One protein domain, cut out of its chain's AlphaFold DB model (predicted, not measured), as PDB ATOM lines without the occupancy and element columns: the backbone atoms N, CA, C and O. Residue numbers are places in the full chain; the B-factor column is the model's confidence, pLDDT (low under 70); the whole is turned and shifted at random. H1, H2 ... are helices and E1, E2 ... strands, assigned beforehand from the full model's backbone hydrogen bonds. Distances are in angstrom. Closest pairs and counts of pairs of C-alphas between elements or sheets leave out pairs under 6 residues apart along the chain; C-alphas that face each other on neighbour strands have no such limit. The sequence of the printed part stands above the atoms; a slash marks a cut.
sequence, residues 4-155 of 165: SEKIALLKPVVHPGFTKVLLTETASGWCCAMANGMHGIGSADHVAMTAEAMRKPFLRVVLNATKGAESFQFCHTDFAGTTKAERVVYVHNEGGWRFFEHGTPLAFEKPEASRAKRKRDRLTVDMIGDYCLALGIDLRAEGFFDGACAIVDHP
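AT A GLANCE: This is residues 4 to 155 of the 165 residues of an uncharacterized protein of Thalassococcus profundi (UniProt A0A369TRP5). Two antiparallel sheets stand side by side, a large, twisted one of four strands and a small one of three, with E2 at the edge of the small sheet near E3 at the edge of the large one. Helix H5 runs along one face of the large sheet, with the short H4 on the same face, while H2 is on the opposite face, at the end towards the small sheet. The printed part has 152 residues, with five named helices and seven named strands in the order H1 E1 E2 H2 E3 E4 E5 E6 H3 H4 H5 E7, a mixed class of helices and strands. The sheets run E3, E4, E5, E6 and E2, E1, E7. The whole is compact, with a radius of gyration of the C-alphas of 15.8 A and spans of 43 by 41 by 30 A.

IN THESE COORDINATES: H1, residues 4 to 8, begins at C-alpha 4 (-37.460, 11.998, -34.257). E1 is residues 20 to 25, 16.6 A long, E2 residues 31 to 35 and H2 residues 46 to 53. E3, residues 58 to 66, is 25.4 A long. E4, residues 69 to 80, spans 35.8 A from C-alpha 69 (-49.754, -7.427, -38.783). E5, residues 83 to 94, spans 33.8 A and bends by 52 degrees at residue 91. E6 is residues 97 to 102, H3 residues 111 to 115, H4 residues 119 to 122. H5, residues 125 to 134, is 14.3 A long. E7, residues 149 to 153, ends at C-alpha 153 (-34.402, 11.564, -53.350).

HOW THE PARTS SIT: E3 to E6 form a meander, each strand the antiparallel neighbour and hairpin partner of the one before. N 60 and O 75 are 2.8 A apart, N 76 and O 87 2.8 A, N 90 and O 100 2.9 A. H5 lies over E3 and E4 at a height of 9.7 A; its closest C-alphas to E4 are Ile 128 and Phe 74, 6.6 A. H2, on the opposite face, only just lies over E4, with 3 C-alphas there. H3 and H4 touch only at the corner. In the small sheet, N 24 and O 32 are 2.9 A apart, N 21 and O 152 2.9 A; H1 only grazes it. Every O i to N i+4 pair is within hydrogen-bond range in H1, H2 and H5; H3 has 0 of 1, but 2 of 2 O i to N i+3 pairs, and H4 is too short for an O i to N i+4 pair.

THE WHOLE: The C-alphas farthest apart, Lys 117 and Pro 155, are 44.3 A apart. The printed part has no cut. The links H1 to E1 and H5 to E7 are long. The pLDDT is under 70 at residues 43 to 44, 65 and 67 to 68.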
ATOM      1  N   SER A   4     -36.070  11.616 -33.971       92.19
ATOM      2  CA  SER A   4     -37.460  11.998 -34.257       92.19
ATOM      3  C   SER A   4     -37.561  13.096 -35.320       92.19
ATOM      4  O   SER A   4     -38.389  13.009 -36.229       92.19
ATOM      5  N   GLU A   5     -36.693  14.107 -35.247       95.06
ATOM      6  CA  GLU A   5     -36.607  15.172 -36.254       95.06
ATOM      7  C   GLU A   5     -36.146  14.619 -37.609       95.06
ATOM      8  O   GLU A   5     -36.723  14.952 -38.644       95.06
ATOM      9  N   LYS A   6     -35.172  13.700 -37.608       95.19
ATOM     10  CA  LYS A   6     -34.713  12.995 -38.813       95.19
ATOM     11  C   LYS A   6     -35.823  12.181 -39.470       95.19
ATOM     12  O   LYS A   6     -36.038  12.297 -40.674       95.19
ATOM     13  N   ILE A   7     -36.573  11.404 -38.691       92.88
ATOM     14  CA  ILE A   7     -37.709  10.615 -39.188       92.88
ATOM     15  C   ILE A   7     -38.796  11.526 -39.776       92.88
ATOM     16  O   ILE A   7     -39.432  11.165 -40.766       92.88
ATOM     17  N   ALA A   8     -38.998  12.731 -39.235       95.06
ATOM     18  CA  ALA A   8     -39.968  13.675 -39.788       95.06
ATOM     19  C   ALA A   8     -39.639  14.105 -41.234       95.06
ATOM     20  O   ALA A   8     -40.565  14.360 -42.009       95.06
ATOM     21  N   LEU A   9     -38.359  14.101 -41.635       95.38
ATOM     22  CA  LEU A   9     -37.925  14.395 -43.011       95.38
ATOM     23  C   LEU A   9     -38.406  13.348 -44.032       95.38
ATOM     24  O   LEU A   9     -38.552  13.655 -45.220       95.38
ATOM     25  N   LEU A  10     -38.708  12.131 -43.568       94.81
ATOM     26  CA  LEU A  10     -39.260  11.051 -44.385       94.81
ATOM     27  C   LEU A  10     -40.763  11.210 -44.648       94.81
ATOM     28  O   LEU A  10     -41.354  10.374 -45.316       94.81
ATOM     29  N   LYS A  11     -41.428  12.272 -44.187       94.19
ATOM     30  CA  LYS A  11     -42.830  12.502 -44.567       94.19
ATOM     31  C   LYS A  11     -42.950  13.035 -46.015       94.19
ATOM     32  O   LYS A  11     -42.070  13.772 -46.481       94.19
ATOM     33  N   PRO A  12     -44.044  12.708 -46.735       93.94
ATOM     34  CA  PRO A  12     -45.080  11.732 -46.373       93.94
ATOM     35  C   PRO A  12     -44.604  10.281 -46.556       93.94
ATOM     36  O   PRO A  12     -43.733  10.012 -47.383       93.94
ATOM     37  N   VAL A  13     -45.232   9.352 -45.826       93.44
ATOM     38  CA  VAL A  13     -45.113   7.909 -46.101       93.44
ATOM     39  C   VAL A  13     -45.810   7.611 -47.426       93.44
ATOM     40  O   VAL A  13     -46.909   8.118 -47.664       93.44
ATOM     41  N   VAL A  14     -45.198   6.803 -48.289       93.69
ATOM     42  CA  VAL A  14     -45.715   6.477 -49.625       93.69
ATOM     43  C   VAL A  14     -45.837   4.971 -49.857       93.69
ATOM     44  O   VAL A  14     -45.207   4.158 -49.181       93.69
ATOM     45  N   HIS A  15     -46.669   4.600 -50.828       91.62
ATOM     46  CA  HIS A  15     -46.809   3.236 -51.324       91.62
ATOM     47  C   HIS A  15     -47.303   3.226 -52.788       91.62
ATOM     48  O   HIS A  15     -48.137   4.064 -53.144       91.62
ATOM     49  N   PRO A  16     -46.863   2.276 -53.639       89.75
ATOM     50  CA  PRO A  16     -45.750   1.346 -53.422       89.75
ATOM     51  C   PRO A  16     -44.380   2.036 -53.530       89.75
ATOM     52  O   PRO A  16     -44.279   3.162 -54.028       89.75
ATOM     53  N   GLY A  17     -43.335   1.341 -53.073       88.81
ATOM     54  CA  GLY A  17     -41.949   1.819 -53.091       88.81
ATOM     55  C   GLY A  17     -41.682   2.926 -52.071       88.81
ATOM     56  O   GLY A  17     -42.365   3.025 -51.052       88.81
ATOM     57  N   PHE A  18     -40.685   3.756 -52.359       92.44
ATOM     58  CA  PHE A  18     -40.310   4.933 -51.580       92.44
ATOM     59  C   PHE A  18     -39.742   6.014 -52.501       92.44
ATOM     60  O   PHE A  18     -39.334   5.742 -53.629       92.44
ATOM     61  N   THR A  19     -39.738   7.252 -52.020       93.62
ATOM     62  CA  THR A  19     -39.225   8.424 -52.743       93.62
ATOM     63  C   THR A  19     -38.101   9.140 -52.015       93.62
ATOM     64  O   THR A  19     -37.507  10.053 -52.572       93.62
ATOM     65  N   LYS A  20     -37.816   8.759 -50.769       94.69
ATOM     66  CA  LYS A  20     -36.762   9.349 -49.949       94.69
ATOM     67  C   LYS A  20     -36.056   8.262 -49.163       94.69
ATOM     68  O   LYS A  20     -36.721   7.422 -48.552       94.69
ATOM     69  N   VAL A  21     -34.732   8.345 -49.125       94.50
ATOM     70  CA  VAL A  21     -33.878   7.600 -48.200       94.50
ATOM     71  C   VAL A  21     -33.156   8.599 -47.311       94.50
ATOM     72  O   VAL A  21     -32.440   9.471 -47.789       94.50
ATOM     73  N   LEU A  22     -33.343   8.470 -46.008       94.88
ATOM     74  CA  LEU A  22     -32.543   9.123 -44.988       94.88
ATOM     75  C   LEU A  22     -31.325   8.251 -44.706       94.88
ATOM     76  O   LEU A  22     -31.477   7.100 -44.302       94.88
ATOM     77  N   LEU A  23     -30.141   8.825 -44.871       94.81
ATOM     78  CA  LEU A  23     -28.882   8.274 -44.390       94.81
ATOM     79  C   LEU A  23     -28.472   9.050 -43.144       94.81
ATOM     80  O   LEU A  23     -28.481  10.280 -43.163       94.81
ATOM     81  N   THR A  24     -28.115   8.361 -42.067       95.75
ATOM     82  CA  THR A  24     -27.616   8.999 -40.847       95.75
ATOM     83  C   THR A  24     -26.420   8.255 -40.288       95.75
ATOM     84  O   THR A  24     -26.420   7.026 -40.190       95.75
ATOM     85  N   GLU A  25     -25.415   9.019 -39.881       96.38
ATOM     86  CA  GLU A  25     -24.332   8.521 -39.047       96.38
ATOM     87  C   GLU A  25     -24.891   8.006 -37.721       96.38
ATOM     88  O   GLU A  25     -25.929   8.476 -37.231       96.38
ATOM     89  N   THR A  26     -24.178   7.036 -37.159       97.00
ATOM     90  CA  THR A  26     -24.429   6.526 -35.818       97.00
ATOM     91  C   THR A  26     -23.258   6.863 -34.900       97.00
ATOM     92  O   THR A  26     -22.206   7.304 -35.358       97.00
ATOM     93  N   ALA A  27     -23.413   6.634 -33.598       96.25
ATOM     94  CA  ALA A  27     -22.316   6.746 -32.639       96.25
ATOM     95  C   ALA A  27     -21.248   5.639 -32.796       96.25
ATOM     96  O   ALA A  27     -20.252   5.639 -32.076       96.25
ATOM     97  N   SER A  28     -21.444   4.686 -33.715       95.31
ATOM     98  CA  SER A  28     -20.473   3.646 -34.053       95.31
ATOM     99  C   SER A  28     -20.038   3.736 -35.518       95.31
ATOM    100  O   SER A  28     -20.383   4.666 -36.242       95.31
ATOM    101  N   GLY A  29     -19.256   2.758 -35.982       93.31
ATOM    102  CA  GLY A  29     -18.802   2.688 -37.376       93.31
ATOM    103  C   GLY A  29     -19.903   2.375 -38.400       93.31
ATOM    104  O   GLY A  29     -19.597   2.200 -39.578       93.31
ATOM    105  N   TRP A  30     -21.163   2.266 -37.971       95.06
ATOM    106  CA  TRP A  30     -22.302   1.973 -38.835       95.06
ATOM    107  C   TRP A  30     -22.968   3.247 -39.369       95.06
ATOM    108  O   TRP A  30     -23.000   4.293 -38.719       95.06
ATOM    109  N   CYS A  31     -23.576   3.128 -40.548       93.38
ATOM    110  CA  CYS A  31     -24.498   4.113 -41.109       93.38
ATOM    111  C   CYS A  31     -25.896   3.493 -41.168       93.38
ATOM    112  O   CYS A  31     -26.050   2.338 -41.570       93.38
ATOM    113  N   CYS A  32     -26.915   4.249 -40.765       94.19
ATOM    114  CA  CYS A  32     -28.302   3.813 -40.826       94.19
ATOM    115  C   CYS A  32     -28.994   4.405 -42.056       94.19
ATOM    116  O   CYS A  32     -28.916   5.609 -42.302       94.19
ATOM    117  N   ALA A  33     -29.705   3.553 -42.795       93.69
ATOM    118  CA  ALA A  33     -30.565   3.948 -43.900       93.69
ATOM    119  C   ALA A  33     -32.033   3.659 -43.558       93.69
ATOM    120  O   ALA A  33     -32.382   2.549 -43.157       93.69
ATOM    121  N   MET A  34     -32.902   4.648 -43.750       93.00
ATOM    122  CA  MET A  34     -34.350   4.555 -43.538       93.00
ATOM    123  C   MET A  34     -35.073   5.145 -44.748       93.00
ATOM    124  O   MET A  34     -34.617   6.141 -45.295       93.00
ATOM    125  N   ALA A  35     -36.203   4.579 -45.165       93.19
ATOM    126  CA  ALA A  35     -36.954   5.080 -46.319       93.19
ATOM    127  C   ALA A  35     -38.403   5.410 -45.969       93.19
ATOM    128  O   ALA A  35     -38.973   4.833 -45.045       93.19
ATOM    129  N   ASN A  36     -39.019   6.310 -46.739       93.94
ATOM    130  CA  ASN A  36     -40.416   6.711 -46.541       93.94
ATOM    131  C   ASN A  36     -41.456   5.760 -47.154       93.94
ATOM    132  O   ASN A  36     -42.633   6.109 -47.247       93.94
ATOM    133  N   GLY A  37     -41.048   4.578 -47.602       91.12
ATOM    134  CA  GLY A  37     -41.974   3.556 -48.071       91.12
ATOM    135  C   GLY A  37     -42.698   2.889 -46.909       91.12
ATOM    136  O   GLY A  37     -42.109   2.661 -45.856       91.12
ATOM    137  N   MET A  38     -43.959   2.504 -47.110       87.19
ATOM    138  CA  MET A  38     -44.774   1.809 -46.100       87.19
ATOM    139  C   MET A  38     -44.119   0.530 -45.539       87.19
ATOM    140  O   MET A  38     -44.408   0.131 -44.414       87.19
ATOM    141  N   HIS A  39     -43.225  -0.105 -46.303       80.88
ATOM    142  CA  HIS A  39     -42.497  -1.315 -45.907       80.88
ATOM    143  C   HIS A  39     -41.005  -1.073 -45.611       80.88
ATOM    144  O   HIS A  39     -40.258  -2.031 -45.401       80.88
ATOM    145  N   GLY A  40     -40.570   0.190 -45.576       83.06
ATOM    146  CA  GLY A  40     -39.165   0.564 -45.429       83.06
ATOM    147  C   GLY A  40     -38.318   0.145 -46.634       83.06
ATOM    148  O   GLY A  40     -38.775   0.230 -47.772       83.06
ATOM    149  N   ILE A  41     -37.084  -0.287 -46.359       82.19
ATOM    150  CA  ILE A  41     -36.121  -0.787 -47.351       82.19
ATOM    151  C   ILE A  41     -36.133  -2.322 -47.309       82.19
ATOM    152  O   ILE A  41     -35.876  -2.938 -46.270       82.19
ATOM    153  N   GLY A  42     -36.462  -2.955 -48.426       76.50
ATOM    154  CA  GLY A  42     -36.359  -4.385 -48.687       76.50
ATOM    155  C   GLY A  42     -34.959  -4.817 -49.135       76.50
ATOM    156  O   GLY A  42     -34.108  -4.008 -49.491       76.50
ATOM    157  N   SER A  43     -34.715  -6.128 -49.139       67.38
ATOM    158  CA  SER A  43     -33.435  -6.716 -49.568       67.38
ATOM    159  C   SER A  43     -33.142  -6.544 -51.063       67.38
ATOM    160  O   SER A  43     -31.986  -6.598 -51.459       67.38
ATOM    161  N   ALA A  44     -34.174  -6.332 -51.882       68.44
ATOM    162  CA  ALA A  44     -34.046  -6.096 -53.319       68.44
ATOM    163  C   ALA A  44     -33.980  -4.603 -53.690       68.44
ATOM    164  O   ALA A  44     -33.929  -4.267 -54.870       68.44
ATOM    165  N   ASP A  45     -34.002  -3.704 -52.704       78.19
ATOM    166  CA  ASP A  45     -33.915  -2.273 -52.971       78.19
ATOM    167  C   ASP A  45     -32.464  -1.840 -53.188       78.19
ATOM    168  O   ASP A  45     -31.519  -2.422 -52.647       78.19
ATOM    169  N   HIS A  46     -32.281  -0.763 -53.954       74.19
ATOM    170  CA  HIS A  46     -30.961  -0.279 -54.366       74.19
ATOM    171  C   HIS A  46     -30.012  -0.011 -53.192       74.19
ATOM    172  O   HIS A  46     -28.809  -0.144 -53.370       74.19
ATOM    173  N   VAL A  47     -30.505   0.331 -51.997       80.38
ATOM    174  CA  VAL A  47     -29.652   0.528 -50.812       80.38
ATOM    175  C   VAL A  47     -28.965  -0.781 -50.408       80.38
ATOM    176  O   VAL A  47     -27.745  -0.806 -50.245       80.38
ATOM    177  N   ALA A  48     -29.723  -1.878 -50.313       80.00
ATOM    178  CA  ALA A  48     -29.179  -3.198 -50.001       80.00
ATOM    179  C   ALA A  48     -28.263  -3.698 -51.130       80.00
ATOM    180  O   ALA A  48     -27.147  -4.148 -50.872       80.00
ATOM    181  N   MET A  49     -28.680  -3.512 -52.388       84.69
ATOM    182  CA  MET A  49     -27.857  -3.858 -53.551       84.69
ATOM    183  C   MET A  49     -26.552  -3.055 -53.613       84.69
ATOM    184  O   MET A  49     -25.526  -3.587 -54.021       84.69
ATOM    185  N   THR A  50     -26.565  -1.784 -53.200       86.69
ATOM    186  CA  THR A  50     -25.364  -0.936 -53.170       86.69
ATOM    187  C   THR A  50     -24.399  -1.416 -52.092       86.69
ATOM    188  O   THR A  50     -23.208  -1.544 -52.366       86.69
ATOM    189  N   ALA A  51     -24.887  -1.740 -50.889       87.44
ATOM    190  CA  ALA A  51     -24.052  -2.328 -49.840       87.44
ATOM    191  C   ALA A  51     -23.408  -3.648 -50.299       87.44
ATOM    192  O   ALA A  51     -22.205  -3.848 -50.119       87.44
ATOM    193  N   GLU A  52     -24.186  -4.503 -50.972       87.44
ATOM    194  CA  GLU A  52     -23.705  -5.755 -51.556       87.44
ATOM    195  C   GLU A  52     -22.677  -5.531 -52.677       87.44
ATOM    196  O   GLU A  52     -21.614  -6.152 -52.664       87.44
ATOM    197  N   ALA A  53     -22.925  -4.596 -53.597       89.12
ATOM    198  CA  ALA A  53     -21.991  -4.244 -54.669       89.12
ATOM    199  C   ALA A  53     -20.667  -3.681 -54.126       89.12
ATOM    200  O   ALA A  53     -19.595  -3.994 -54.644       89.12
ATOM    201  N   MET A  54     -20.726  -2.897 -53.046       90.50
ATOM    202  CA  MET A  54     -19.546  -2.397 -52.332       90.50
ATOM    203  C   MET A  54     -18.878  -3.457 -51.448       90.50
ATOM    204  O   MET A  54     -17.825  -3.182 -50.867       90.50
ATOM    205  N   ARG A  55     -19.480  -4.648 -51.317       90.19
ATOM    206  CA  ARG A  55     -19.034  -5.731 -50.430       90.19
ATOM    207  C   ARG A  55     -18.857  -5.263 -48.985       90.19
ATOM    208  O   ARG A  55     -17.895  -5.634 -48.312       90.19
ATOM    209  N   LYS A  56     -19.752  -4.389 -48.522       90.50
ATOM    210  CA  LYS A  56     -19.778  -3.921 -47.136       90.50
ATOM    211  C   LYS A  56     -20.757  -4.775 -46.336       90.50
ATOM    212  O   LYS A  56     -21.847  -5.030 -46.846       90.50
ATOM    213  N   PRO A  57     -20.404  -5.193 -45.106       91.62
ATOM    214  CA  PRO A  57     -21.364  -5.837 -44.225       91.62
ATOM    215  C   PRO A  57     -22.585  -4.939 -44.056       91.62
ATOM    216  O   PRO A  57     -22.454  -3.719 -43.924       91.62
ATOM    217  N   PHE A  58     -23.772  -5.532 -44.084       92.94
ATOM    218  CA  PHE A  58     -25.003  -4.791 -43.865       92.94
ATOM    219  C   PHE A  58     -25.984  -5.594 -43.030       92.94
ATOM    220  O   PHE A  58     -26.036  -6.824 -43.072       92.94
ATOM    221  N   LEU A  59     -26.777  -4.853 -42.266       94.00
ATOM    222  CA  LEU A  59     -27.802  -5.388 -41.398       94.00
ATOM    223  C   LEU A  59     -29.145  -4.787 -41.801       94.00
ATOM    224  O   LEU A  59     -29.292  -3.568 -41.887       94.00
ATOM    225  N   ARG A  60     -30.142  -5.645 -42.005       92.81
ATOM    226  CA  ARG A  60     -31.536  -5.236 -42.137       92.81
ATOM    227  C   ARG A  60     -32.307  -5.670 -40.902       92.81
ATOM    228  O   ARG A  60     -32.377  -6.855 -40.584       92.81
ATOM    229  N   VAL A  61     -32.933  -4.692 -40.259       93.94
ATOM    230  CA  VAL A  61     -33.798  -4.891 -39.100       93.94
ATOM    231  C   VAL A  61     -35.199  -4.397 -39.430       93.94
ATOM    232  O   VAL A  61     -35.369  -3.311 -39.979       93.94
ATOM    233  N   VAL A  62     -36.207  -5.193 -39.083       91.88
ATOM    234  CA  VAL A  62     -37.615  -4.784 -39.135       91.88
ATOM    235  C   VAL A  62     -38.199  -4.948 -37.746       91.88
ATOM    236  O   VAL A  62     -38.141  -6.038 -37.184       91.88
ATOM    237  N   LEU A  63     -38.771  -3.868 -37.219       90.88
ATOM    238  CA  LEU A  63     -39.465  -3.821 -35.934       90.88
ATOM    239  C   LEU A  63     -40.885  -3.291 -36.156       90.88
ATOM    240  O   LEU A  63     -41.221  -2.189 -35.731       90.88
ATOM    241  N   ASN A  64     -41.707  -4.033 -36.901       84.19
ATOM    242  CA  ASN A  64     -43.073  -3.613 -37.201       84.19
ATOM    243  C   ASN A  64     -44.061  -4.352 -36.297       84.19
ATOM    244  O   ASN A  64     -44.236  -5.561 -36.425       84.19
ATOM    245  N   ALA A  65     -44.740  -3.617 -35.423       69.19
ATOM    246  CA  ALA A  65     -45.851  -4.120 -34.629       69.19
ATOM    247  C   ALA A  65     -47.090  -3.256 -34.900       69.19
ATOM    248  O   ALA A  65     -47.375  -2.305 -34.173       69.19
ATOM    249  N   THR A  66     -47.827  -3.566 -35.970       71.56
ATOM    250  CA  THR A  66     -49.126  -2.935 -36.251       71.56
ATOM    251  C   THR A  66     -50.270  -3.872 -35.880       71.56
ATOM    252  O   THR A  66     -50.142  -5.098 -35.847       71.56
ATOM    253  N   LYS A  67     -51.433  -3.304 -35.544       63.94
ATOM    254  CA  LYS A  67     -52.596  -4.098 -35.132       63.94
ATOM    255  C   LYS A  67     -53.039  -5.006 -36.286       63.94
ATOM    256  O   LYS A  67     -53.539  -4.523 -37.294       63.94
ATOM    257  N   GLY A  68     -52.879  -6.318 -36.109       68.81
ATOM    258  CA  GLY A  68     -53.236  -7.334 -37.106       68.81
ATOM    259  C   GLY A  68     -52.102  -7.750 -38.053       68.81
ATOM    260  O   GLY A  68     -52.278  -8.740 -38.759       68.81
ATOM    261  N   ALA A  69     -50.951  -7.065 -38.027       79.88
ATOM    262  CA  ALA A  69     -49.754  -7.427 -38.783       79.88
ATOM    263  C   ALA A  69     -48.482  -7.113 -37.976       79.88
ATOM    264  O   ALA A  69     -48.156  -5.960 -37.697       79.88
ATOM    265  N   GLU A  70     -47.745  -8.153 -37.604       88.94
ATOM    266  CA  GLU A  70     -46.519  -8.026 -36.812       88.94
ATOM    267  C   GLU A  70     -45.381  -8.705 -37.564       88.94
ATOM    268  O   GLU A  70     -45.560  -9.800 -38.092       88.94
ATOM    269  N   SER A  71     -44.224  -8.058 -37.658       91.25
ATOM    270  CA  SER A  71     -43.040  -8.628 -38.281       91.25
ATOM    271  C   SER A  71     -41.775  -8.134 -37.594       91.25
ATOM    272  O   SER A  71     -41.483  -6.936 -37.581       91.25
ATOM    273  N   PHE A  72     -41.011  -9.092 -37.075       94.81
ATOM    274  CA  PHE A  72     -39.677  -8.885 -36.536       94.81
ATOM    275  C   PHE A  72     -38.682  -9.651 -37.384       94.81
ATOM    276  O   PHE A  72     -38.857 -10.850 -37.612       94.81
ATOM    277  N   GLN A  73     -37.669  -8.955 -37.889       94.56
ATOM    278  CA  GLN A  73     -36.691  -9.535 -38.802       94.56
ATOM    279  C   GLN A  73     -35.292  -9.047 -38.443       94.56
ATOM    280  O   GLN A  73     -35.095  -7.852 -38.225       94.56
ATOM    281  N   PHE A  74     -34.342  -9.972 -38.432       95.69
ATOM    282  CA  PHE A  74     -32.912  -9.725 -38.326       95.69
ATOM    283  C   PHE A  74     -32.232 -10.443 -39.493       95.69
ATOM    284  O   PHE A  74     -32.245 -11.673 -39.565       95.69
ATOM    285  N   CYS A  75     -31.681  -9.672 -40.429       94.75
ATOM    286  CA  CYS A  75     -30.959 -10.201 -41.581       94.75
ATOM    287  C   CYS A  75     -29.567  -9.579 -41.624       94.75
ATOM    288  O   CYS A  75     -29.439  -8.387 -41.897       94.75
ATOM    289  N   HIS A  76     -28.543 -10.380 -41.362       95.00
ATOM    290  CA  HIS A  76     -27.148  -9.977 -41.403       95.00
ATOM    291  C   HIS A  76     -26.468 -10.581 -42.628       95.00
ATOM    292  O   HIS A  76     -26.549 -11.791 -42.856       95.00
ATOM    293  N   THR A  77     -25.772  -9.738 -43.381       93.69
ATOM    294  CA  THR A  77     -24.970 -10.145 -44.529       93.69
ATOM    295  C   THR A  77     -23.537  -9.698 -44.322       93.69
ATOM    296  O   THR A  77     -23.283  -8.523 -44.051       93.69
ATOM    297  N   ASP A  78     -22.608 -10.630 -44.503       93.31
ATOM    298  CA  ASP A  78     -21.173 -10.400 -44.386       93.31
ATOM    299  C   ASP A  78     -20.415 -10.962 -45.597       93.31
ATOM    300  O   ASP A  78     -20.928 -11.792 -46.358       93.31
ATOM    301  N   PHE A  79     -19.179 -10.503 -45.781       90.38
ATOM    302  CA  PHE A  79     -18.321 -10.854 -46.904       90.38
ATOM    303  C   PHE A  79     -16.932 -11.279 -46.419       90.38
ATOM    304  O   PHE A  79     -16.144 -10.464 -45.946       90.38
ATOM    305  N   ALA A  80     -16.585 -12.548 -46.632       84.06
ATOM    306  CA  ALA A  80     -15.246 -13.080 -46.385       84.06
ATOM    307  C   ALA A  80     -14.547 -13.366 -47.722       84.06
ATOM    308  O   ALA A  80     -14.859 -14.338 -48.415       84.06
ATOM    309  N   GLY A  81     -13.609 -12.502 -48.126       80.88
ATOM    310  CA  GLY A  81     -12.961 -12.612 -49.436       80.88
ATOM    311  C   GLY A  81     -13.977 -12.399 -50.558       80.88
ATOM    312  O   GLY A  81     -14.523 -11.305 -50.658       80.88
ATOM    313  N   THR A  82     -14.249 -13.426 -51.373       79.88
ATOM    314  CA  THR A  82     -15.309 -13.439 -52.407       79.88
ATOM    315  C   THR A  82     -16.635 -14.022 -51.914       79.88
ATOM    316  O   THR A  82     -17.663 -13.813 -52.557       79.88
ATOM    317  N   THR A  83     -16.643 -14.712 -50.774       85.75
ATOM    318  CA  THR A  83     -17.806 -15.450 -50.266       85.75
ATOM    319  C   THR A  83     -18.767 -14.525 -49.531       85.75
ATOM    320  O   THR A  83     -18.350 -13.744 -48.676       85.75
ATOM    321  N   LYS A  84     -20.056 -14.632 -49.862       91.00
ATOM    322  CA  LYS A  84     -21.162 -13.985 -49.149       91.00
ATOM    323  C   LYS A  84     -21.704 -14.951 -48.094       91.00
ATOM    324  O   LYS A  84     -21.984 -16.103 -48.418       91.00
ATOM    325  N   ALA A  85     -21.854 -14.486 -46.859       93.12
ATOM    326  CA  ALA A  85     -22.511 -15.217 -45.783       93.12
ATOM    327  C   ALA A  85     -23.775 -14.461 -45.366       93.12
ATOM    328  O   ALA A  85     -23.706 -13.282 -45.027       93.12
ATOM    329  N   GLU A  86     -24.923 -15.135 -45.393       93.62
ATOM    330  CA  GLU A  86     -26.204 -14.560 -44.979       93.62
ATOM    331  C   GLU A  86     -26.761 -15.313 -43.778       93.62
ATOM    332  O   GLU A  86     -26.817 -16.545 -43.763       93.62
ATOM    333  N   ARG A  87     -27.214 -14.552 -42.784       95.69
ATOM    334  CA  ARG A  87     -27.985 -15.034 -41.645       95.69
ATOM    335  C   ARG A  87     -29.308 -14.292 -41.611       95.69
ATOM    336  O   ARG A  87     -29.337 -13.073 -41.481       95.69
ATOM    337  N   VAL A  88     -30.406 -15.029 -41.728       95.44
ATOM    338  CA  VAL A  88     -31.767 -14.486 -41.722       95.44
ATOM    339  C   VAL A  88     -32.558 -15.162 -40.620       95.44
ATOM    340  O   VAL A  88     -32.621 -16.388 -40.578       95.44
ATOM    341  N   VAL A  89     -33.206 -14.373 -39.769       96.12
ATOM    342  CA  VAL A  89     -34.190 -14.844 -38.792       96.12
ATOM    343  C   VAL A  89     -35.370 -13.898 -38.820       96.12
ATOM    344  O   VAL A  89     -35.203 -12.684 -38.695       96.12
ATOM    345  N   TYR A  90     -36.575 -14.435 -38.965       95.25
ATOM    346  CA  TYR A  90     -37.766 -13.625 -38.802       95.25
ATOM    347  C   TYR A  90     -38.938 -14.375 -38.199       95.25
ATOM    348  O   TYR A  90     -39.124 -15.582 -38.368       95.25
ATOM    349  N   VAL A  91     -39.791 -13.593 -37.552       95.56
ATOM    350  CA  VAL A  91     -41.138 -13.986 -37.187       95.56
ATOM    351  C   VAL A  91     -42.114 -12.970 -37.764       95.56
ATOM    352  O   VAL A  91     -41.866 -11.766 -37.744       95.56
ATOM    353  N   HIS A  92     -43.216 -13.446 -38.332       94.12
ATOM    354  CA  HIS A  92     -44.268 -12.569 -38.825       94.12
ATOM    355  C   HIS A  92     -45.656 -13.163 -38.602       94.12
ATOM    356  O   HIS A  92     -45.821 -14.380 -38.468       94.12
ATOM    357  N   ASN A  93     -46.653 -12.290 -38.551       91.81
ATOM    358  CA  ASN A  93     -48.051 -12.623 -38.376       91.81
ATOM    359  C   ASN A  93     -48.884 -11.919 -39.447       91.81
ATOM    360  O   ASN A  93     -49.078 -10.711 -39.393       91.81
ATOM    361  N   GLU A  94     -49.397 -12.705 -40.389       86.06
ATOM    362  CA  GLU A  94     -50.323 -12.278 -41.443       86.06
ATOM    363  C   GLU A  94     -51.432 -13.330 -41.526       86.06
ATOM    364  O   GLU A  94     -51.352 -14.280 -42.306       86.06
ATOM    365  N   GLY A  95     -52.403 -13.248 -40.614       87.12
ATOM    366  CA  GLY A  95     -53.420 -14.294 -40.431       87.12
ATOM    367  C   GLY A  95     -52.909 -15.553 -39.715       87.12
ATOM    368  O   GLY A  95     -53.609 -16.562 -39.658       87.12
ATOM    369  N   GLY A  96     -51.700 -15.509 -39.149       90.88
ATOM    370  CA  GLY A  96     -51.100 -16.614 -38.414       90.88
ATOM    371  C   GLY A  96     -49.595 -16.455 -38.233       90.88
ATOM    372  O   GLY A  96     -48.881 -16.006 -39.130       90.88
ATOM    373  N   TRP A  97     -49.103 -16.879 -37.068       94.12
ATOM    374  CA  TRP A  97     -47.686 -16.808 -36.739       94.12
ATOM    375  C   TRP A  97     -46.848 -17.766 -37.588       94.12
ATOM    376  O   TRP A  97     -47.072 -18.984 -37.623       94.12
ATOM    377  N   ARG A  98     -45.815 -17.211 -38.213       95.44
ATOM    378  CA  ARG A  98     -44.813 -17.913 -39.008       95.44
ATOM    379  C   ARG A  98     -43.423 -17.506 -38.542       95.44
ATOM    380  O   ARG A  98     -43.200 -16.357 -38.186       95.44
ATOM    381  N   PHE A  99     -42.523 -18.479 -38.511       96.12
ATOM    382  CA  PHE A  99     -41.122 -18.313 -38.146       96.12
ATOM    383  C   PHE A  99     -40.281 -18.926 -39.257       96.12
ATOM    384  O   PHE A  99     -40.647 -19.985 -39.773       96.12
ATOM    385  N   PHE A 100     -39.183 -18.269 -39.596       95.38
ATOM    386  CA  PHE A 100     -38.222 -18.729 -40.581       95.38
ATOM    387  C   PHE A 100     -36.818 -18.372 -40.117       95.38
ATOM    388  O   PHE A 100     -36.593 -17.300 -39.552       95.38
ATOM    389  N   GLU A 101     -35.878 -19.260 -40.413       96.31
ATOM    390  CA  GLU A 101     -34.464 -18.983 -40.253       96.31
ATOM    391  C   GLU A 101     -33.647 -19.625 -41.376       96.31
ATOM    392  O   GLU A 101     -34.012 -20.674 -41.911       96.31
ATOM    393  N   HIS A 102     -32.541 -18.984 -41.734       95.44
ATOM    394  CA  HIS A 102     -31.595 -19.441 -42.744       95.44
ATOM    395  C   HIS A 102     -30.176 -19.005 -42.370       95.44
ATOM    396  O   HIS A 102     -29.991 -17.978 -41.715       95.44
ATOM    397  N   GLY A 103     -29.180 -19.779 -42.796       95.44
ATOM    398  CA  GLY A 103     -27.775 -19.514 -42.505       95.44
ATOM    399  C   GLY A 103     -27.340 -19.956 -41.110       95.44
ATOM    400  O   GLY A 103     -28.146 -20.386 -40.282       95.44
ATOM    401  N   THR A 104     -26.036 -19.857 -40.866       94.81
ATOM    402  CA  THR A 104     -25.425 -20.238 -39.586       94.81
ATOM    403  C   THR A 104     -25.700 -19.152 -38.544       94.81
ATOM    404  O   THR A 104     -25.442 -17.985 -38.844       94.81
ATOM    405  N   PRO A 105     -26.202 -19.497 -37.342       95.75
ATOM    406  CA  PRO A 105     -26.350 -18.530 -36.259       95.75
ATOM    407  C   PRO A 105     -25.024 -17.837 -35.927       95.75
ATOM    408  O   PRO A 105     -23.975 -18.480 -35.862       95.75
ATOM    409  N   LEU A 106     -25.078 -16.528 -35.698       95.06
ATOM    410  CA  LEU A 106     -23.950 -15.749 -35.197       95.06
ATOM    411  C   LEU A 106     -23.642 -16.147 -33.747       95.06
ATOM    412  O   LEU A 106     -24.514 -16.608 -33.014       95.06
ATOM    413  N   ALA A 107     -22.397 -15.945 -33.310       95.25
ATOM    414  CA  ALA A 107     -21.913 -16.431 -32.012       95.25
ATOM    415  C   ALA A 107     -22.684 -15.887 -30.791       95.25
ATOM    416  O   ALA A 107     -22.681 -16.511 -29.735       95.25
ATOM    417  N   PHE A 108     -23.327 -14.727 -30.934       95.50
ATOM    418  CA  PHE A 108     -24.128 -14.079 -29.894       95.50
ATOM    419  C   PHE A 108     -25.631 -14.391 -29.993       95.50
ATOM    420  O   PHE A 108     -26.403 -13.948 -29.139       95.50
ATOM    421  N   GLU A 109     -26.075 -15.097 -31.040       95.44
ATOM    422  CA  GLU A 109     -27.475 -15.495 -31.157       95.44
ATOM    423  C   GLU A 109     -27.842 -16.535 -30.091       95.44
ATOM    424  O   GLU A 109     -27.002 -17.299 -29.620       95.44
ATOM    425  N   LYS A 110     -29.131 -16.577 -29.739       91.69
ATOM    426  CA  LYS A 110     -29.741 -17.556 -28.828       91.69
ATOM    427  C   LYS A 110     -30.493 -18.612 -29.652       91.69
ATOM    428  O   LYS A 110     -31.721 -18.531 -29.757       91.69
ATOM    429  N   PRO A 111     -29.810 -19.566 -30.318       86.50
ATOM    430  CA  PRO A 111     -30.453 -20.514 -31.233       86.50
ATOM    431  C   PRO A 111     -31.518 -21.383 -30.548       86.50
ATOM    432  O   PRO A 111     -32.455 -21.839 -31.195       86.50
ATOM    433  N   GLU A 112     -31.440 -21.590 -29.236       90.81
ATOM    434  CA  GLU A 112     -32.460 -22.281 -28.448       90.81
ATOM    435  C   GLU A 112     -33.830 -21.584 -28.481       90.81
ATOM    436  O   GLU A 112     -34.860 -22.260 -28.379       90.81
ATOM    437  N   ALA A 113     -33.868 -20.263 -28.697       90.81
ATOM    438  CA  ALA A 113     -35.109 -19.504 -28.815       90.81
ATOM    439  C   ALA A 113     -35.968 -19.986 -29.993       90.81
ATOM    440  O   ALA A 113     -37.197 -19.993 -29.888       90.81
ATOM    441  N   SER A 114     -35.361 -20.501 -31.071       88.31
ATOM    442  CA  SER A 114     -36.095 -21.030 -32.233       88.31
ATOM    443  C   SER A 114     -36.990 -22.232 -31.887       88.31
ATOM    444  O   SER A 114     -37.941 -22.546 -32.610       88.31
ATOM    445  N   ARG A 115     -36.753 -22.872 -30.733       90.69
ATOM    446  CA  ARG A 115     -37.521 -24.017 -30.220       90.69
ATOM    447  C   ARG A 115     -38.679 -23.625 -29.303       90.69
ATOM    448  O   ARG A 115     -39.410 -24.507 -28.852       90.69
ATOM    449  N   ALA A 116     -38.895 -22.334 -29.043       95.62
ATOM    450  CA  ALA A 116     -40.002 -21.887 -28.204       95.62
ATOM    451  C   ALA A 116     -41.359 -22.404 -28.724       95.62
ATOM    452  O   ALA A 116     -41.623 -22.472 -29.936       95.62
ATOM    453  N   LYS A 117     -42.253 -22.756 -27.785       94.31
ATOM    454  CA  LYS A 117     -43.575 -23.330 -28.091       94.31
ATOM    455  C   LYS A 117     -44.410 -22.392 -28.965       94.31
ATOM    456  O   LYS A 117     -45.051 -22.844 -29.911       94.31
ATOM    457  N   ARG A 118     -44.408 -21.090 -28.664       94.69
ATOM    458  CA  ARG A 118     -45.102 -20.082 -29.475       94.69
ATOM    459  C   ARG A 118     -44.116 -19.522 -30.487       94.69
ATOM    460  O   ARG A 118     -43.051 -19.054 -30.110       94.69
ATOM    461  N   LYS A 119     -44.497 -19.518 -31.765       94.94
ATOM    462  CA  LYS A 119     -43.652 -18.973 -32.840       94.94
ATOM    463  C   LYS A 119     -43.273 -17.506 -32.611       94.94
ATOM    464  O   LYS A 119     -42.134 -17.152 -32.865       94.94
ATOM    465  N   ARG A 120     -44.191 -16.699 -32.066       92.56
ATOM    466  CA  ARG A 120     -43.954 -15.289 -31.711       92.56
ATOM    467  C   ARG A 120     -42.811 -15.076 -30.712       92.56
ATOM    468  O   ARG A 120     -42.193 -14.028 -30.716       92.56
ATOM    469  N   ASP A 121     -42.546 -16.071 -29.862       94.75
ATOM    470  CA  ASP A 121     -41.532 -15.976 -28.809       94.75
ATOM    471  C   ASP A 121     -40.145 -16.422 -29.332       94.75
ATOM    472  O   ASP A 121     -39.172 -16.410 -28.584       94.75
ATOM    473  N   ARG A 122     -40.042 -16.843 -30.606       96.31
ATOM    474  CA  ARG A 122     -38.798 -17.354 -31.220       96.31
ATOM    475  C   ARG A 122     -37.850 -16.263 -31.712       96.31
ATOM    476  O   ARG A 122     -36.694 -16.553 -31.990       96.31
ATOM    477  N   LEU A 123     -38.351 -15.038 -31.849       96.00
ATOM    478  CA  LEU A 123     -37.573 -13.832 -32.109       96.00
ATOM    479  C   LEU A 123     -38.358 -12.646 -31.549       96.00
ATOM    480  O   LEU A 123     -39.491 -12.411 -31.962       96.00
ATOM    481  N   THR A 124     -37.770 -11.910 -30.611       94.00
ATOM    482  CA  THR A 124     -38.408 -10.752 -29.968       94.00
ATOM    483  C   THR A 124     -37.651  -9.467 -30.285       94.00
ATOM    484  O   THR A 124     -36.486  -9.505 -30.684       94.00
ATOM    485  N   VAL A 125     -38.294  -8.315 -30.067       93.94
ATOM    486  CA  VAL A 125     -37.640  -6.997 -30.177       93.94
ATOM    487  C   VAL A 125     -36.404  -6.922 -29.275       93.94
ATOM    488  O   VAL A 125     -35.370  -6.418 -29.704       93.94
ATOM    489  N   ASP A 126     -36.476  -7.488 -28.067       94.69
ATOM    490  CA  ASP A 126     -35.339  -7.500 -27.146       94.69
ATOM    491  C   ASP A 126     -34.172  -8.344 -27.657       94.69
ATOM    492  O   ASP A 126     -33.031  -7.895 -27.596       94.69
ATOM    493  N   MET A 127     -34.449  -9.524 -28.222       96.06
ATOM    494  CA  MET A 127     -33.408 -10.340 -28.854       96.06
ATOM    495  C   MET A 127     -32.753  -9.592 -30.015       96.06
ATOM    496  O   MET A 127     -31.534  -9.586 -30.113       96.06
ATOM    497  N   ILE A 128     -33.542  -8.918 -30.860       96.69
ATOM    498  CA  ILE A 128     -33.001  -8.102 -31.953       96.69
ATOM    499  C   ILE A 128     -32.129  -6.971 -31.404       96.69
ATOM    500  O   ILE A 128     -31.044  -6.745 -31.929       96.69
ATOM    501  N   GLY A 129     -32.562  -6.286 -30.344       96.81
ATOM    502  CA  GLY A 129     -31.758  -5.256 -29.688       96.81
ATOM    503  C   GLY A 129     -30.421  -5.795 -29.175       96.81
ATOM    504  O   GLY A 129     -29.390  -5.171 -29.403       96.81
ATOM    505  N   ASP A 130     -30.418  -6.976 -28.555       97.38
ATOM    506  CA  ASP A 130     -29.195  -7.631 -28.072       97.38
ATOM    507  C   ASP A 130     -28.274  -8.046 -29.233       97.38
ATOM    508  O   ASP A 130     -27.057  -7.877 -29.159       97.38
ATOM    509  N   TYR A 131     -28.849  -8.551 -30.328       97.31
ATOM    510  CA  TYR A 131     -28.107  -8.947 -31.527       97.31
ATOM    511  C   TYR A 131     -27.484  -7.740 -32.237       97.31
ATOM    512  O   TYR A 131     -26.327  -7.792 -32.648       97.31
ATOM    513  N   CYS A 132     -28.222  -6.634 -32.345       97.19
ATOM    514  CA  CYS A 132     -27.703  -5.364 -32.849       97.19
ATOM    515  C   CYS A 132     -26.570  -4.841 -31.963       97.19
ATOM    516  O   CYS A 132     -25.521  -4.451 -32.479       97.19
ATOM    517  N   LEU A 133     -26.739  -4.892 -30.639       97.62
ATOM    518  CA  LEU A 133     -25.729  -4.421 -29.695       97.62
ATOM    519  C   LEU A 133     -24.421  -5.210 -29.825       97.62
ATOM    520  O   LEU A 133     -23.346  -4.614 -29.815       97.62
ATOM    521  N   ALA A 134     -24.498  -6.527 -30.031       97.19
ATOM    522  CA  ALA A 134     -23.327  -7.368 -30.278       97.19
ATOM    523  C   ALA A 134     -22.570  -7.008 -31.575       97.19
ATOM    524  O   ALA A 134     -21.380  -7.291 -31.687       97.19
ATOM    525  N   LEU A 135     -23.235  -6.347 -32.529       96.06
ATOM    526  CA  LEU A 135     -22.633  -5.785 -33.744       96.06
ATOM    527  C   LEU A 135     -22.200  -4.315 -33.581       96.06
ATOM    528  O   LEU A 135     -21.756  -3.694 -34.546       96.06
ATOM    529  N   GLY A 136     -22.320  -3.736 -32.382       96.56
ATOM    530  CA  GLY A 136     -22.010  -2.328 -32.118       96.56
ATOM    531  C   GLY A 136     -23.110  -1.352 -32.554       96.56
ATOM    532  O   GLY A 136     -22.830  -0.173 -32.782       96.56
ATOM    533  N   ILE A 137     -24.348  -1.829 -32.703       96.94
ATOM    534  CA  ILE A 137     -25.529  -1.019 -33.018       96.94
ATOM    535  C   ILE A 137     -26.425  -0.967 -31.782       96.94
ATOM    536  O   ILE A 137     -27.179  -1.902 -31.513       96.94
ATOM    537  N   ASP A 138     -26.372   0.130 -31.033       96.19
ATOM    538  CA  ASP A 138     -27.211   0.292 -29.847       96.19
ATOM    539  C   ASP A 138     -28.516   1.018 -30.195       96.19
ATOM    540  O   ASP A 138     -28.608   2.242 -30.180       96.19
ATOM    541  N   LEU A 139     -29.557   0.239 -30.507       92.62
ATOM    542  CA  LEU A 139     -30.889   0.768 -30.824       92.62
ATOM    543  C   LEU A 139     -31.582   1.450 -29.631       92.62
ATOM    544  O   LEU A 139     -32.601   2.111 -29.825       92.62
ATOM    545  N   ARG A 140     -31.090   1.231 -28.405       93.38
ATOM    546  CA  ARG A 140     -31.708   1.691 -27.154       93.38
ATOM    547  C   ARG A 140     -31.010   2.930 -26.596       93.38
ATOM    548  O   ARG A 140     -31.610   3.636 -25.787       93.38
ATOM    549  N   ALA A 141     -29.770   3.188 -27.011       94.75
ATOM    550  CA  ALA A 141     -29.012   4.355 -26.590       94.75
ATOM    551  C   ALA A 141     -29.620   5.650 -27.139       94.75
ATOM    552  O   ALA A 141     -29.795   5.842 -28.347       94.75
ATOM    553  N   GLU A 142     -29.895   6.577 -26.224       92.19
ATOM    554  CA  GLU A 142     -30.255   7.940 -26.584       92.19
ATOM    555  C   GLU A 142     -29.102   8.591 -27.359       92.19
ATOM    556  O   GLU A 142     -27.927   8.426 -27.030       92.19
ATOM    557  N   GLY A 143     -29.437   9.290 -28.439       94.44
ATOM    558  CA  GLY A 143     -28.459   9.959 -29.288       94.44
ATOM    559  C   GLY A 143     -27.624   9.050 -30.195       94.44
ATOM    560  O   GLY A 143     -26.799   9.556 -30.956       94.44
ATOM    561  N   PHE A 144     -27.855   7.727 -30.208       96.81
ATOM    562  CA  PHE A 144     -27.104   6.807 -31.076       96.81
ATOM    563  C   PHE A 144     -27.169   7.192 -32.560       96.81
ATOM    564  O   PHE A 144     -26.224   6.946 -33.302       96.81
ATOM    565  N   PHE A 145     -28.259   7.828 -32.993       95.75
ATOM    566  CA  PHE A 145     -28.474   8.277 -34.368       95.75
ATOM    567  C   PHE A 145     -28.338   9.793 -34.538       95.75
ATOM    568  O   PHE A 145     -28.868  10.314 -35.510       95.75
ATOM    569  N   ASP A 146     -27.695  10.534 -33.633       94.31
ATOM    570  CA  ASP A 146     -27.715  12.009 -33.654       94.31
ATOM    571  C   ASP A 146     -26.657  12.660 -34.563       94.31
ATOM    572  O   ASP A 146     -26.681  13.882 -34.730       94.31
ATOM    573  N   GLY A 147     -25.795  11.861 -35.205       95.38
ATOM    574  CA  GLY A 147     -24.715  12.317 -36.096       95.38
ATOM    575  C   GLY A 147     -25.180  13.066 -37.355       95.38
ATOM    576  O   GLY A 147     -26.340  13.470 -37.474       95.38
ATOM    577  N   ALA A 148     -24.303  13.280 -38.335       96.69
ATOM    578  CA  ALA A 148     -24.725  13.933 -39.575       96.69
ATOM    579  C   ALA A 148     -25.765  13.077 -40.325       96.69
ATOM    580  O   ALA A 148     -25.809  11.852 -40.198       96.69
ATOM    581  N   CYS A 149     -26.630  13.715 -41.113       97.06
ATOM    582  CA  CYS A 149     -27.583  12.999 -41.955       97.06
ATOM    583  C   CYS A 149     -27.796  13.680 -43.305       97.06
ATOM    584  O   CYS A 149     -27.646  14.895 -43.429       97.06
ATOM    585  N   ALA A 150     -28.223  12.896 -44.289       95.94
ATOM    586  CA  ALA A 150     -28.583  13.349 -45.622       95.94
ATOM    587  C   ALA A 150     -29.895  12.700 -46.075       95.94
ATOM    588  O   ALA A 150     -30.198  11.564 -45.704       95.94
ATOM    589  N   ILE A 151     -30.656  13.417 -46.900       95.88
ATOM    590  CA  ILE A 151     -31.801  12.868 -47.628       95.88
ATOM    591  C   ILE A 151     -31.377  12.662 -49.076       95.88
ATOM    592  O   ILE A 151     -30.842  13.570 -49.707       95.88
ATOM    593  N   VAL A 152     -31.633  11.466 -49.585       92.75
ATOM    594  CA  VAL A 152     -31.467  11.106 -50.987       92.75
ATOM    595  C   VAL A 152     -32.853  10.929 -51.581       92.75
ATOM    596  O   VAL A 152     -33.628  10.084 -51.122       92.75
ATOM    597  N   ASP A 153     -33.169  11.730 -52.593       92.44
ATOM    598  CA  ASP A 153     -34.402  11.564 -53.350       92.44
ATOM    599  C   ASP A 153     -34.295  10.343 -54.264       92.44
ATOM    600  O   ASP A 153     -33.287  10.114 -54.937       92.44
ATOM    601  N   HIS A 154     -35.365   9.561 -54.292       86.25
ATOM    602  CA  HIS A 154     -35.509   8.402 -55.147       86.25
ATOM    603  C   HIS A 154     -36.681   8.618 -56.110       86.25
ATOM    604  O   HIS A 154     -37.767   9.016 -55.670       86.25
ATOM    605  N   PRO A 155     -36.513   8.338 -57.414       87.62
ATOM    606  CA  PRO A 155     -37.604   8.446 -58.370       87.62
ATOM    607  C   PRO A 155     -38.819   7.612 -57.927       87.62
ATOM    608  O   PRO A 155     -38.665   6.426 -57.615       87.62
TER     609      PRO A 155